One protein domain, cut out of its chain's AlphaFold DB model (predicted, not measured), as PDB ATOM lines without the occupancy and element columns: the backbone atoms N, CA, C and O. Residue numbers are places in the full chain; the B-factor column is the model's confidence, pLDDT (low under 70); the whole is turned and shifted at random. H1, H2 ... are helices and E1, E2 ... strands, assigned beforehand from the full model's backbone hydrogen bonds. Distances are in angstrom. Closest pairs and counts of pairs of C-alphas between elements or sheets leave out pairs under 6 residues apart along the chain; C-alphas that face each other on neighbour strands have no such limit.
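AT A GLANCE: This is residues 254 to 342 of the 625 residues of an uncharacterized protein of Ustilaginoidea virens (UniProt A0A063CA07). A small ribbon of two strands, E1 and E2, and the short helix H1 lie at the open mouth of a V made by H2 and H3. A second pair of helices, H4 and H5, packs together beyond H1, with H5 near H3 and H4 apart from both H2 and H3. The printed part has 89 residues, mostly helix, in the order H1 H2 H3 E1 E2 H4 H5, with an antiparallel sheet. It is compact, with a radius of gyration of the C-alphas of 13.1 A and spans of 33 by 30 by 22 A.

IN THESE COORDINATES: Strands E1, residues 297 to 299, and E2, residues 311 to 313, each measure 6.8 A. H3, residues 281 to 294, measures 20.3 A, and H2, residues 264 to 276, 18.0 A. H1, residues 254 to 258, begins with C-alpha 254 at (-7.486, -31.014, 42.799). H4, residues 318 to 329, measures 16.7 A. H5, residues 334 to 341, ends with C-alpha 341 at (-17.310, -41.283, 36.632).

HOW THE PARTS SIT: E1 and E2 form an antiparallel hairpin, with N 298 and O 312 2.8 A apart, within hydrogen-bond range. The closest C-alphas of H3 and E1, Leu 291 and Ile 297, are 5.7 A apart. H2 and H3, a helical hairpin, touch at Ala 275 and Ala 281, their closest C-alphas at 6.0 A, with a steep tilt of 38 degrees, opposite ways. H2 touches H1 with residues 264 to 268 alone; the closest C-alphas, Leu 258 and Gly 264, are 4.5 A apart. H1 and H4 are close but not clearly touching, with C-alphas 257 and 324 closest at 5.9 A. H4 and H5 touch, closest at C-alphas 326 and 337, 5.0 A, with a steep tilt of 47 degrees, opposite ways. H2 and H4 are apart. Every O i to N i+4 pair is within hydrogen-bond range in H1, H2, H3 and H5, and 7 of 8 in H4.

THE WHOLE: The two C-alphas farthest apart, Asp 303 and Glu 329, are 37.7 A apart. The printed part has no cut, and the link E1 to E2 is long. Mean pLDDT of the printed part is 73.0; residues 262 to 282 and 299 to 314 are under 70.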
ATOM      1  N   VAL A 254      -7.731 -31.301  41.374       82.12
ATOM      2  CA  VAL A 254      -7.486 -31.014  42.799       82.12
ATOM      3  C   VAL A 254      -8.664 -30.251  43.419       82.12
ATOM      4  O   VAL A 254      -9.083 -30.584  44.522       82.12
ATOM      5  N   MET A 255      -9.248 -29.279  42.711       80.75
ATOM      6  CA  MET A 255     -10.482 -28.593  43.114       80.75
ATOM      7  C   MET A 255     -11.655 -29.576  43.205       80.75
ATOM      8  O   MET A 255     -12.337 -29.582  44.222       80.75
ATOM      9  N   ALA A 256     -11.847 -30.443  42.205       83.38
ATOM     10  CA  ALA A 256     -12.900 -31.463  42.196       83.38
ATOM     11  C   ALA A 256     -12.750 -32.503  43.324       83.38
ATOM     12  O   ALA A 256     -13.746 -32.940  43.900       83.38
ATOM     13  N   ALA A 257     -11.515 -32.875  43.675       82.81
ATOM     14  CA  ALA A 257     -11.236 -33.718  44.835       82.81
ATOM     15  C   ALA A 257     -11.532 -32.974  46.148       82.81
ATOM     16  O   ALA A 257     -12.184 -33.523  47.032       82.81
ATOM     17  N   LEU A 258     -11.092 -31.715  46.275       79.06
ATOM     18  CA  LEU A 258     -11.302 -30.900  47.474       79.06
ATOM     19  C   LEU A 258     -12.779 -30.543  47.702       79.06
ATOM     20  O   LEU A 258     -13.207 -30.538  48.852       79.06
ATOM     21  N   SER A 259     -13.579 -30.305  46.656       75.81
ATOM     22  CA  SER A 259     -15.000 -29.948  46.794       75.81
ATOM     23  C   SER A 259     -15.864 -31.055  47.408       75.81
ATOM     24  O   SER A 259     -16.978 -30.778  47.837       75.81
ATOM     25  N   GLN A 260     -15.365 -32.294  47.485       72.62
ATOM     26  CA  GLN A 260     -16.045 -33.387  48.190       72.62
ATOM     27  C   GLN A 260     -15.817 -33.386  49.711       72.62
ATOM     28  O   GLN A 260     -16.537 -34.068  50.436       72.62
ATOM     29  N   PHE A 261     -14.823 -32.649  50.219       71.69
ATOM     30  CA  PHE A 261     -14.544 -32.575  51.653       71.69
ATOM     31  C   PHE A 261     -15.231 -31.344  52.265       71.69
ATOM     32  O   PHE A 261     -15.026 -30.243  51.754       71.69
ATOM     33  N   PRO A 262     -15.930 -31.457  53.414       65.31
ATOM     34  CA  PRO A 262     -16.575 -30.309  54.069       65.31
ATOM     35  C   PRO A 262     -15.622 -29.135  54.357       65.31
ATOM     36  O   PRO A 262     -15.977 -27.974  54.194       65.31
ATOM     37  N   VAL A 263     -14.370 -29.433  54.725       65.56
ATOM     38  CA  VAL A 263     -13.310 -28.429  54.960       65.56
ATOM     39  C   VAL A 263     -12.607 -28.012  53.657       65.56
ATOM     40  O   VAL A 263     -11.974 -26.958  53.588       65.56
ATOM     41  N   GLY A 264     -12.719 -28.820  52.599       62.19
ATOM     42  CA  GLY A 264     -12.059 -28.598  51.316       62.19
ATOM     43  C   GLY A 264     -12.554 -27.352  50.584       62.19
ATOM     44  O   GLY A 264     -11.762 -26.713  49.896       62.19
ATOM     45  N   HIS A 265     -13.795 -26.919  50.827       62.44
ATOM     46  CA  HIS A 265     -14.292 -25.620  50.363       62.44
ATOM     47  C   HIS A 265     -13.452 -24.448  50.892       62.44
ATOM     48  O   HIS A 265     -12.902 -23.678  50.104       62.44
ATOM     49  N   MET A 266     -13.235 -24.372  52.211       65.06
ATOM     50  CA  MET A 266     -12.366 -23.353  52.814       65.06
ATOM     51  C   MET A 266     -10.919 -23.441  52.309       65.06
ATOM     52  O   MET A 266     -10.226 -22.423  52.250       65.06
ATOM     53  N   LEU A 267     -10.438 -24.635  51.946       66.44
ATOM     54  CA  LEU A 267      -9.124 -24.801  51.318       66.44
ATOM     55  C   LEU A 267      -9.113 -24.250  49.886       66.44
ATOM     56  O   LEU A 267      -8.176 -23.531  49.542       66.44
ATOM     57  N   ILE A 268     -10.153 -24.495  49.082       66.94
ATOM     58  CA  ILE A 268     -10.321 -23.902  47.746       66.94
ATOM     59  C   ILE A 268     -10.409 -22.373  47.851       66.94
ATOM     60  O   ILE A 268      -9.651 -21.690  47.166       66.94
ATOM     61  N   GLN A 269     -11.228 -21.815  48.750       65.50
ATOM     62  CA  GLN A 269     -11.299 -20.366  48.989       65.50
ATOM     63  C   GLN A 269      -9.945 -19.767  49.400       65.50
ATOM     64  O   GLN A 269      -9.558 -18.719  48.882       65.50
ATOM     65  N   LYS A 270      -9.189 -20.427  50.291       67.56
ATOM     66  CA  LYS A 270      -7.841 -19.979  50.692       67.56
ATOM     67  C   LYS A 270      -6.825 -20.099  49.551       67.56
ATOM     68  O   LYS A 270      -5.974 -19.225  49.403       67.56
ATOM     69  N   CYS A 271      -6.936 -21.119  48.701       64.38
ATOM     70  CA  CYS A 271      -6.135 -21.220  47.481       64.38
ATOM     71  C   CYS A 271      -6.491 -20.108  46.484       64.38
ATOM     72  O   CYS A 271      -5.584 -19.500  45.921       64.38
ATOM     73  N   ILE A 272      -7.779 -19.788  46.310       62.66
ATOM     74  CA  ILE A 272      -8.255 -18.677  45.473       62.66
ATOM     75  C   ILE A 272      -7.732 -17.343  46.010       62.66
ATOM     76  O   ILE A 272      -7.104 -16.612  45.253       62.66
ATOM     77  N   SER A 273      -7.900 -17.017  47.294       60.81
ATOM     78  CA  SER A 273      -7.452 -15.722  47.830       60.81
ATOM     79  C   SER A 273      -5.929 -15.538  47.735       60.81
ATOM     80  O   SER A 273      -5.459 -14.476  47.321       60.81
ATOM     81  N   VAL A 274      -5.143 -16.594  47.985       59.38
ATOM     82  CA  VAL A 274      -3.688 -16.586  47.752       59.38
ATOM     83  C   VAL A 274      -3.354 -16.433  46.260       59.38
ATOM     84  O   VAL A 274      -2.481 -15.633  45.916       59.38
ATOM     85  N   ALA A 275      -4.054 -17.128  45.362       58.84
ATOM     86  CA  ALA A 275      -3.863 -17.033  43.911       58.84
ATOM     87  C   ALA A 275      -4.213 -15.639  43.349       58.84
ATOM     88  O   ALA A 275      -3.485 -15.113  42.501       58.84
ATOM     89  N   MET A 276      -5.267 -15.003  43.871       53.53
ATOM     90  CA  MET A 276      -5.686 -13.638  43.529       53.53
ATOM     91  C   MET A 276      -4.581 -12.619  43.851       53.53
ATOM     92  O   MET A 276      -4.296 -11.751  43.029       53.53
ATOM     93  N   THR A 277      -3.862 -12.776  44.973       51.75
ATOM     94  CA  THR A 277      -2.705 -11.912  45.305       51.75
ATOM     95  C   THR A 277      -1.489 -12.094  44.382       51.75
ATOM     96  O   THR A 277      -0.544 -11.309  44.447       51.75
ATOM     97  N   ARG A 278      -1.484 -13.123  43.519       55.50
ATOM     98  CA  ARG A 278      -0.341 -13.529  42.677       55.50
ATOM     99  C   ARG A 278      -0.674 -13.604  41.185       55.50
ATOM    100  O   ARG A 278      -0.032 -14.341  40.443       55.50
ATOM    101  N   SER A 279      -1.665 -12.837  40.728       56.41
ATOM    102  CA  SER A 279      -2.109 -12.749  39.321       56.41
ATOM    103  C   SER A 279      -2.615 -14.048  38.668       56.41
ATOM    104  O   SER A 279      -2.919 -14.049  37.481       56.41
ATOM    105  N   LEU A 280      -2.816 -15.122  39.438       63.94
ATOM    106  CA  LEU A 280      -3.427 -16.372  38.955       63.94
ATOM    107  C   LEU A 280      -4.969 -16.296  38.893       63.94
ATOM    108  O   LEU A 280      -5.616 -17.267  38.516       63.94
ATOM    109  N   ALA A 281      -5.550 -15.141  39.238       66.25
ATOM    110  CA  ALA A 281      -6.986 -14.857  39.304       66.25
ATOM    111  C   ALA A 281      -7.805 -15.411  38.122       66.25
ATOM    112  O   ALA A 281      -8.778 -16.128  38.345       66.25
ATOM    113  N   GLY A 282      -7.387 -15.112  36.884       67.75
ATOM    114  CA  GLY A 282      -8.067 -15.579  35.669       67.75
ATOM    115  C   GLY A 282      -8.104 -17.104  35.587       67.75
ATOM    116  O   GLY A 282      -9.182 -17.678  35.546       67.75
ATOM    117  N   ILE A 283      -6.943 -17.757  35.727       70.31
ATOM    118  CA  ILE A 283      -6.818 -19.225  35.713       70.31
ATOM    119  C   ILE A 283      -7.740 -19.874  36.758       70.31
ATOM    120  O   ILE A 283      -8.395 -20.867  36.453       70.31
ATOM    121  N   MET A 284      -7.834 -19.319  37.975       72.62
ATOM    122  CA  MET A 284      -8.748 -19.849  38.998       72.62
ATOM    123  C   MET A 284     -10.213 -19.758  38.543       72.62
ATOM    124  O   MET A 284     -10.940 -20.742  38.647       72.62
ATOM    125  N   ALA A 285     -10.638 -18.602  38.024       72.81
ATOM    126  CA  ALA A 285     -12.007 -18.384  37.555       72.81
ATOM    127  C   ALA A 285     -12.347 -19.248  36.326       72.81
ATOM    128  O   ALA A 285     -13.389 -19.898  36.304       72.81
ATOM    129  N   ASP A 286     -11.441 -19.329  35.349       74.25
ATOM    130  CA  ASP A 286     -11.587 -20.140  34.136       74.25
ATOM    131  C   ASP A 286     -11.707 -21.637  34.445       74.25
ATOM    132  O   ASP A 286     -12.426 -22.356  33.747       74.25
ATOM    133  N   ARG A 287     -11.014 -22.121  35.488       78.94
ATOM    134  CA  ARG A 287     -11.101 -23.518  35.935       78.94
ATOM    135  C   ARG A 287     -12.318 -23.796  36.821       78.94
ATOM    136  O   ARG A 287     -12.892 -24.868  36.670       78.94
ATOM    137  N   VAL A 288     -12.775 -22.850  37.647       76.38
ATOM    138  CA  VAL A 288     -14.073 -22.965  38.348       76.38
ATOM    139  C   VAL A 288     -15.219 -23.037  37.333       76.38
ATOM    140  O   VAL A 288     -15.958 -24.017  37.335       76.38
ATOM    141  N   ALA A 289     -15.285 -22.102  36.380       75.94
ATOM    142  CA  ALA A 289     -16.308 -22.094  35.331       75.94
ATOM    143  C   ALA A 289     -16.292 -23.366  34.458       75.94
ATOM    144  O   ALA A 289     -17.334 -23.818  33.991       75.94
ATOM    145  N   MET A 290     -15.121 -23.983  34.254       78.81
ATOM    146  CA  MET A 290     -15.009 -25.275  33.566       78.81
ATOM    147  C   MET A 290     -15.648 -26.417  34.376       78.81
ATOM    148  O   MET A 290     -16.390 -27.220  33.817       78.81
ATOM    149  N   LEU A 291     -15.404 -26.477  35.688       81.25
ATOM    150  CA  LEU A 291     -15.999 -27.486  36.576       81.25
ATOM    151  C   LEU A 291     -17.517 -27.299  36.748       81.25
ATOM    152  O   LEU A 291     -18.237 -28.287  36.902       81.25
ATOM    153  N   GLU A 292     -18.007 -26.058  36.679       78.00
ATOM    154  CA  GLU A 292     -19.439 -25.730  36.617       78.00
ATOM    155  C   GLU A 292     -20.061 -26.211  35.293       78.00
ATOM    156  O   GLU A 292     -21.070 -26.912  35.305       78.00
ATOM    157  N   GLN A 293     -19.423 -25.936  34.146       76.62
ATOM    158  CA  GLN A 293     -19.875 -26.388  32.815       76.62
ATOM    159  C   GLN A 293     -19.901 -27.916  32.652       76.62
ATOM    160  O   GLN A 293     -20.751 -28.450  31.931       76.62
ATOM    161  N   MET A 294     -18.986 -28.623  33.321       78.44
ATOM    162  CA  MET A 294     -18.994 -30.085  33.411       78.44
ATOM    163  C   MET A 294     -20.090 -30.598  34.361       78.44
ATOM    164  O   MET A 294     -20.494 -31.755  34.260       78.44
ATOM    165  N   GLY A 295     -20.604 -29.774  35.278       77.56
ATOM    166  CA  GLY A 295     -21.477 -30.225  36.362       77.56
ATOM    167  C   GLY A 295     -20.739 -31.143  37.337       77.56
ATOM    168  O   GLY A 295     -21.227 -32.225  37.662       77.56
ATOM    169  N   ILE A 296     -19.538 -30.730  37.754       80.38
ATOM    170  CA  ILE A 296     -18.751 -31.337  38.844       80.38
ATOM    171  C   ILE A 296     -18.942 -30.541  40.134       80.38
ATOM    172  O   ILE A 296     -19.055 -31.132  41.210       80.38
ATOM    173  N   ILE A 297     -19.031 -29.216  40.018       78.19
ATOM    174  CA  ILE A 297     -19.421 -28.305  41.095       78.19
ATOM    175  C   ILE A 297     -20.636 -27.482  40.663       78.19
ATOM    176  O   ILE A 297     -20.844 -27.261  39.472       78.19
ATOM    177  N   MET A 298     -21.441 -27.048  41.629       71.31
ATOM    178  CA  MET A 298     -22.543 -26.112  41.430       71.31
ATOM    179  C   MET A 298     -22.145 -24.743  41.993       71.31
ATOM    180  O   MET A 298     -21.613 -24.702  43.114       71.31
ATOM    181  N   PRO A 299     -22.436 -23.636  41.285       63.28
ATOM    182  CA  PRO A 299     -22.478 -22.329  41.923       63.28
ATOM    183  C   PRO A 299     -23.594 -22.334  42.974       63.28
ATOM    184  O   PRO A 299     -24.632 -22.971  42.785       63.28
ATOM    185  N   VAL A 300     -23.387 -21.632  44.085       61.03
ATOM    186  CA  VAL A 300     -24.449 -21.367  45.066       61.03
ATOM    187  C   VAL A 300     -25.051 -19.996  44.779       61.03
ATOM    188  O   VAL A 300     -24.315 -19.040  44.512       61.03
ATOM    189  N   ASP A 301     -26.381 -19.907  44.820       56.44
ATOM    190  CA  ASP A 301     -27.092 -18.634  44.702       56.44
ATOM    191  C   ASP A 301     -26.661 -17.687  45.824       56.44
ATOM    192  O   ASP A 301     -26.598 -18.059  46.994       56.44
ATOM    193  N   ARG A 302     -26.353 -16.440  45.459       52.28
ATOM    194  CA  ARG A 302     -25.796 -15.435  46.384       52.28
ATOM    195  C   ARG A 302     -26.797 -14.908  47.412       52.28
ATOM    196  O   ARG A 302     -26.408 -14.122  48.267       52.28
ATOM    197  N   ASP A 303     -28.046 -15.342  47.296       52.03
ATOM    198  CA  ASP A 303     -29.167 -14.969  48.151       52.03
ATOM    199  C   ASP A 303     -29.474 -16.064  49.202       52.03
ATOM    200  O   ASP A 303     -30.435 -15.944  49.959       52.03
ATOM    201  N   ALA A 304     -28.670 -17.139  49.254       52.62
ATOM    202  CA  ALA A 304     -28.665 -18.094  50.362       52.62
ATOM    203  C   ALA A 304     -27.989 -17.477  51.604       52.62
ATOM    204  O   ALA A 304     -27.000 -16.755  51.477       52.62
ATOM    205  N   GLU A 305     -28.521 -17.759  52.797       48.28
ATOM    206  CA  GLU A 305     -28.081 -17.136  54.057       48.28
ATOM    207  C   GLU A 305     -26.591 -17.423  54.378       48.28
ATOM    208  O   GLU A 305     -26.060 -18.481  54.030       48.28
ATOM    209  N   ASP A 306     -25.925 -16.463  55.042       51.78
ATOM    210  CA  ASP A 306     -24.466 -16.184  55.023       51.78
ATOM    211  C   ASP A 306     -23.468 -17.326  55.372       51.78
ATOM    212  O   ASP A 306     -22.256 -17.127  55.250       51.78
ATOM    213  N   ASP A 307     -23.921 -18.518  55.773       53.19
ATOM    214  CA  ASP A 307     -23.073 -19.679  56.108       53.19
ATOM    215  C   ASP A 307     -22.979 -20.747  54.985       53.19
ATOM    216  O   ASP A 307     -22.230 -21.724  55.110       53.19
ATOM    217  N   GLU A 308     -23.707 -20.611  53.867       48.00
ATOM    218  CA  GLU A 308     -23.721 -21.640  52.811       48.00
ATOM    219  C   GLU A 308     -22.432 -21.657  51.936       48.00
ATOM    220  O   GLU A 308     -22.019 -20.641  51.366       48.00
ATOM    221  N   PRO A 309     -21.768 -22.820  51.743       50.72
ATOM    222  CA  PRO A 309     -20.472 -22.884  51.064       50.72
ATOM    223  C   PRO A 309     -20.587 -22.700  49.540       50.72
ATOM    224  O   PRO A 309     -20.948 -23.637  48.832       50.72
ATOM    225  N   MET A 310     -20.168 -21.526  49.036       54.31
ATOM    226  CA  MET A 310     -20.200 -21.019  47.638       54.31
ATOM    227  C   MET A 310     -19.969 -21.985  46.444       54.31
ATOM    228  O   MET A 310     -20.220 -21.591  45.310       54.31
ATOM    229  N   LEU A 311     -19.416 -23.185  46.651       61.00
ATOM    230  CA  LEU A 311     -19.062 -24.168  45.619       61.00
ATOM    231  C   LEU A 311     -19.431 -25.566  46.129       61.00
ATOM    232  O   LEU A 311     -18.677 -26.176  46.889       61.00
ATOM    233  N   ARG A 312     -20.593 -26.081  45.730       65.88
ATOM    234  CA  ARG A 312     -21.067 -27.403  46.172       65.88
ATOM    235  C   ARG A 312     -20.623 -28.498  45.202       65.88
ATOM    236  O   ARG A 312     -20.627 -28.239  44.004       65.88
ATOM    237  N   PRO A 313     -20.283 -29.720  45.649       67.31
ATOM    238  CA  PRO A 313     -20.089 -30.836  44.730       67.31
ATOM    239  C   PRO A 313     -21.427 -31.170  44.049       67.31
ATOM    240  O   PRO A 313     -22.425 -31.428  44.718       67.31
ATOM    241  N   ALA A 314     -21.451 -31.144  42.716       68.69
ATOM    242  CA  ALA A 314     -22.612 -31.528  41.911       68.69
ATOM    243  C   ALA A 314     -22.726 -33.056  41.786       68.69
ATOM    244  O   ALA A 314     -23.824 -33.607  41.754       68.69
ATOM    245  N   LEU A 315     -21.581 -33.748  41.746       70.62
ATOM    246  CA  LEU A 315     -21.514 -35.202  41.868       70.62
ATOM    247  C   LEU A 315     -21.629 -35.604  43.342       70.62
ATOM    248  O   LEU A 315     -20.767 -35.262  44.152       70.62
ATOM    249  N   THR A 316     -22.668 -36.366  43.670       71.69
ATOM    250  CA  THR A 316     -22.925 -36.906  45.011       71.69
ATOM    251  C   THR A 316     -23.170 -38.418  44.948       71.69
ATOM    252  O   THR A 316     -23.366 -38.984  43.871       71.69
ATOM    253  N   GLY A 317     -23.103 -39.089  46.104       79.00
ATOM    254  CA  GLY A 317     -23.217 -40.547  46.191       79.00
ATOM    255  C   GLY A 317     -22.129 -41.283  45.400       79.00
ATOM    256  O   GLY A 317     -21.008 -40.793  45.257       79.00
ATOM    257  N   GLU A 318     -22.489 -42.446  44.855       82.06
ATOM    258  CA  GLU A 318     -21.588 -43.373  44.156       82.06
ATOM    259  C   GLU A 318     -20.757 -42.705  43.048       82.06
ATOM    260  O   GLU A 318     -19.544 -42.890  42.995       82.06
ATOM    261  N   ALA A 319     -21.365 -41.850  42.216       80.62
ATOM    262  CA  ALA A 319     -20.650 -41.122  41.162       80.62
ATOM    263  C   ALA A 319     -19.595 -40.144  41.724       80.62
ATOM    264  O   ALA A 319     -18.563 -39.909  41.095       80.62
ATOM    265  N   GLY A 320     -19.819 -39.597  42.925       82.81
ATOM    266  CA  GLY A 320     -18.835 -38.794  43.653       82.81
ATOM    267  C   GLY A 320     -17.664 -39.637  44.171       82.81
ATOM    268  O   GLY A 320     -16.506 -39.289  43.934       82.81
ATOM    269  N   ASP A 321     -17.943 -40.771  44.817       84.81
ATOM    270  CA  ASP A 321     -16.909 -41.694  45.313       84.81
ATOM    271  C   ASP A 321     -16.055 -42.282  44.175       84.81
ATOM    272  O   ASP A 321     -14.823 -42.308  44.264       84.81
ATOM    273  N   VAL A 322     -16.698 -42.671  43.071       88.38
ATOM    274  CA  VAL A 322     -16.050 -43.125  41.833       88.38
ATOM    275  C   VAL A 322     -15.182 -42.013  41.232       88.38
ATOM    276  O   VAL A 322     -14.008 -42.249  40.951       88.38
ATOM    277  N   MET A 323     -15.691 -40.780  41.117       89.38
ATOM    278  CA  MET A 323     -14.896 -39.630  40.658       89.38
ATOM    279  C   MET A 323     -13.650 -39.405  41.527       89.38
ATOM    280  O   MET A 323     -12.569 -39.149  40.999       89.38
ATOM    281  N   ARG A 324     -13.770 -39.537  42.855       85.31
ATOM    282  CA  ARG A 324     -12.642 -39.360  43.780       85.31
ATOM    283  C   ARG A 324     -11.552 -40.401  43.561       85.31
ATOM    284  O   ARG A 324     -10.384 -40.034  43.518       85.31
ATOM    285  N   MET A 325     -11.927 -41.672  43.412       88.50
ATOM    286  CA  MET A 325     -10.998 -42.761  43.093       88.50
ATOM    287  C   MET A 325     -10.261 -42.476  41.775       88.50
ATOM    288  O   MET A 325      -9.031 -42.458  41.729       88.50
ATOM    289  N   LEU A 326     -11.019 -42.185  40.716       91.69
ATOM    290  CA  LEU A 326     -10.493 -41.991  39.365       91.69
ATOM    291  C   LEU A 326      -9.607 -40.747  39.238       91.69
ATOM    292  O   LEU A 326      -8.682 -40.742  38.429       91.69
ATOM    293  N   LEU A 327      -9.831 -39.712  40.053       89.94
ATOM    294  CA  LEU A 327      -8.948 -38.546  40.116       89.94
ATOM    295  C   LEU A 327      -7.526 -38.902  40.571       89.94
ATOM    296  O   LEU A 327      -6.584 -38.298  40.063       89.94
ATOM    297  N   PHE A 328      -7.338 -39.880  41.462       86.00
ATOM    298  CA  PHE A 328      -5.992 -40.356  41.804       86.00
ATOM    299  C   PHE A 328      -5.399 -41.209  40.677       86.00
ATOM    300  O   PHE A 328      -4.270 -40.954  40.256       86.00
ATOM    301  N   GLU A 329      -6.174 -42.153  40.134       87.19
ATOM    302  CA  GLU A 329      -5.737 -43.036  39.040       87.19
ATOM    303  C   GLU A 329      -5.307 -42.254  37.786       87.19
ATOM    304  O   GLU A 329      -4.270 -42.552  37.196       87.19
ATOM    305  N   PHE A 330      -6.044 -41.209  37.395       88.75
ATOM    306  CA  PHE A 330      -5.715 -40.330  36.262       88.75
ATOM    307  C   PHE A 330      -4.844 -39.115  36.643       88.75
ATOM    308  O   PHE A 330      -4.795 -38.127  35.910       88.75
ATOM    309  N   GLY A 331      -4.156 -39.139  37.792       85.31
ATOM    310  CA  GLY A 331      -3.171 -38.111  38.162       85.31
ATOM    311  C   GLY A 331      -3.731 -36.681  38.237       85.31
ATOM    312  O   GLY A 331      -3.010 -35.723  37.950       85.31
ATOM    313  N   PHE A 332      -5.005 -36.551  38.618       86.06
ATOM    314  CA  PHE A 332      -5.833 -35.340  38.655       86.06
ATOM    315  C   PHE A 332      -6.185 -34.711  37.286       86.06
ATOM    316  O   PHE A 332      -6.598 -33.551  37.238       86.06
ATOM    317  N   LYS A 333      -6.110 -35.465  36.177       87.19
ATOM    318  CA  LYS A 333      -6.738 -35.084  34.892       87.19
ATOM    319  C   LYS A 333      -8.267 -35.189  35.017       87.19
ATOM    320  O   LYS A 333      -8.827 -36.287  34.971       87.19
ATOM    321  N   VAL A 334      -8.947 -34.057  35.225       88.56
ATOM    322  CA  VAL A 334     -10.368 -34.046  35.621       88.56
ATOM    323  C   VAL A 334     -11.299 -34.558  34.526       88.56
ATOM    324  O   VAL A 334     -12.267 -35.245  34.833       88.56
ATOM    325  N   GLU A 335     -10.999 -34.277  33.259       90.25
ATOM    326  CA  GLU A 335     -11.836 -34.661  32.120       90.25
ATOM    327  C   GLU A 335     -11.885 -36.186  31.945       90.25
ATOM    328  O   GLU A 335     -12.949 -36.748  31.692       90.25
ATOM    329  N   LEU A 336     -10.756 -36.872  32.169       94.00
ATOM    330  CA  LEU A 336     -10.656 -38.336  32.092       94.00
ATOM    331  C   LEU A 336     -11.367 -39.016  33.263       94.00
ATOM    332  O   LEU A 336     -12.143 -39.950  33.057       94.00
ATOM    333  N   ALA A 337     -11.159 -38.511  34.484       93.38
ATOM    334  CA  ALA A 337     -11.875 -39.000  35.656       93.38
ATOM    335  C   ALA A 337     -13.393 -38.791  35.506       93.38
ATOM    336  O   ALA A 337     -14.159 -39.722  35.748       93.38
ATOM    337  N   TYR A 338     -13.830 -37.621  35.023       93.00
ATOM    338  CA  TYR A 338     -15.246 -37.308  34.823       93.00
ATOM    339  C   TYR A 338     -15.894 -38.153  33.722       93.00
ATOM    340  O   TYR A 338     -17.010 -38.637  33.907       93.00
ATOM    341  N   LEU A 339     -15.189 -38.376  32.604       94.81
ATOM    342  CA  LEU A 339     -15.651 -39.240  31.516       94.81
ATOM    343  C   LEU A 339     -16.029 -40.633  32.034       94.81
ATOM    344  O   LEU A 339     -17.082 -41.155  31.675       94.81
ATOM    345  N   VAL A 340     -15.201 -41.219  32.901       94.69
ATOM    346  CA  VAL A 340     -15.457 -42.548  33.475       94.69
ATOM    347  C   VAL A 340     -16.437 -42.488  34.656       94.69
ATOM    348  O   VAL A 340     -17.220 -43.419  34.824       94.69
ATOM    349  N   ALA A 341     -16.453 -41.410  35.447       91.94
ATOM    350  CA  ALA A 341     -17.310 -41.283  36.632       91.94
ATOM    351  C   ALA A 341     -18.780 -40.934  36.349       91.94
ATOM    352  O   ALA A 341     -19.632 -41.145  37.213       91.94
ATOM    353  N   MET A 342     -19.107 -40.400  35.168       90.38
ATOM    354  CA  MET A 342     -20.506 -40.241  34.759       90.38
ATOM    355  C   MET A 342     -21.221 -41.602  34.750       90.38
ATOM    356  O   MET A 342     -20.700 -42.523  34.123       90.38
TER     357      MET A 342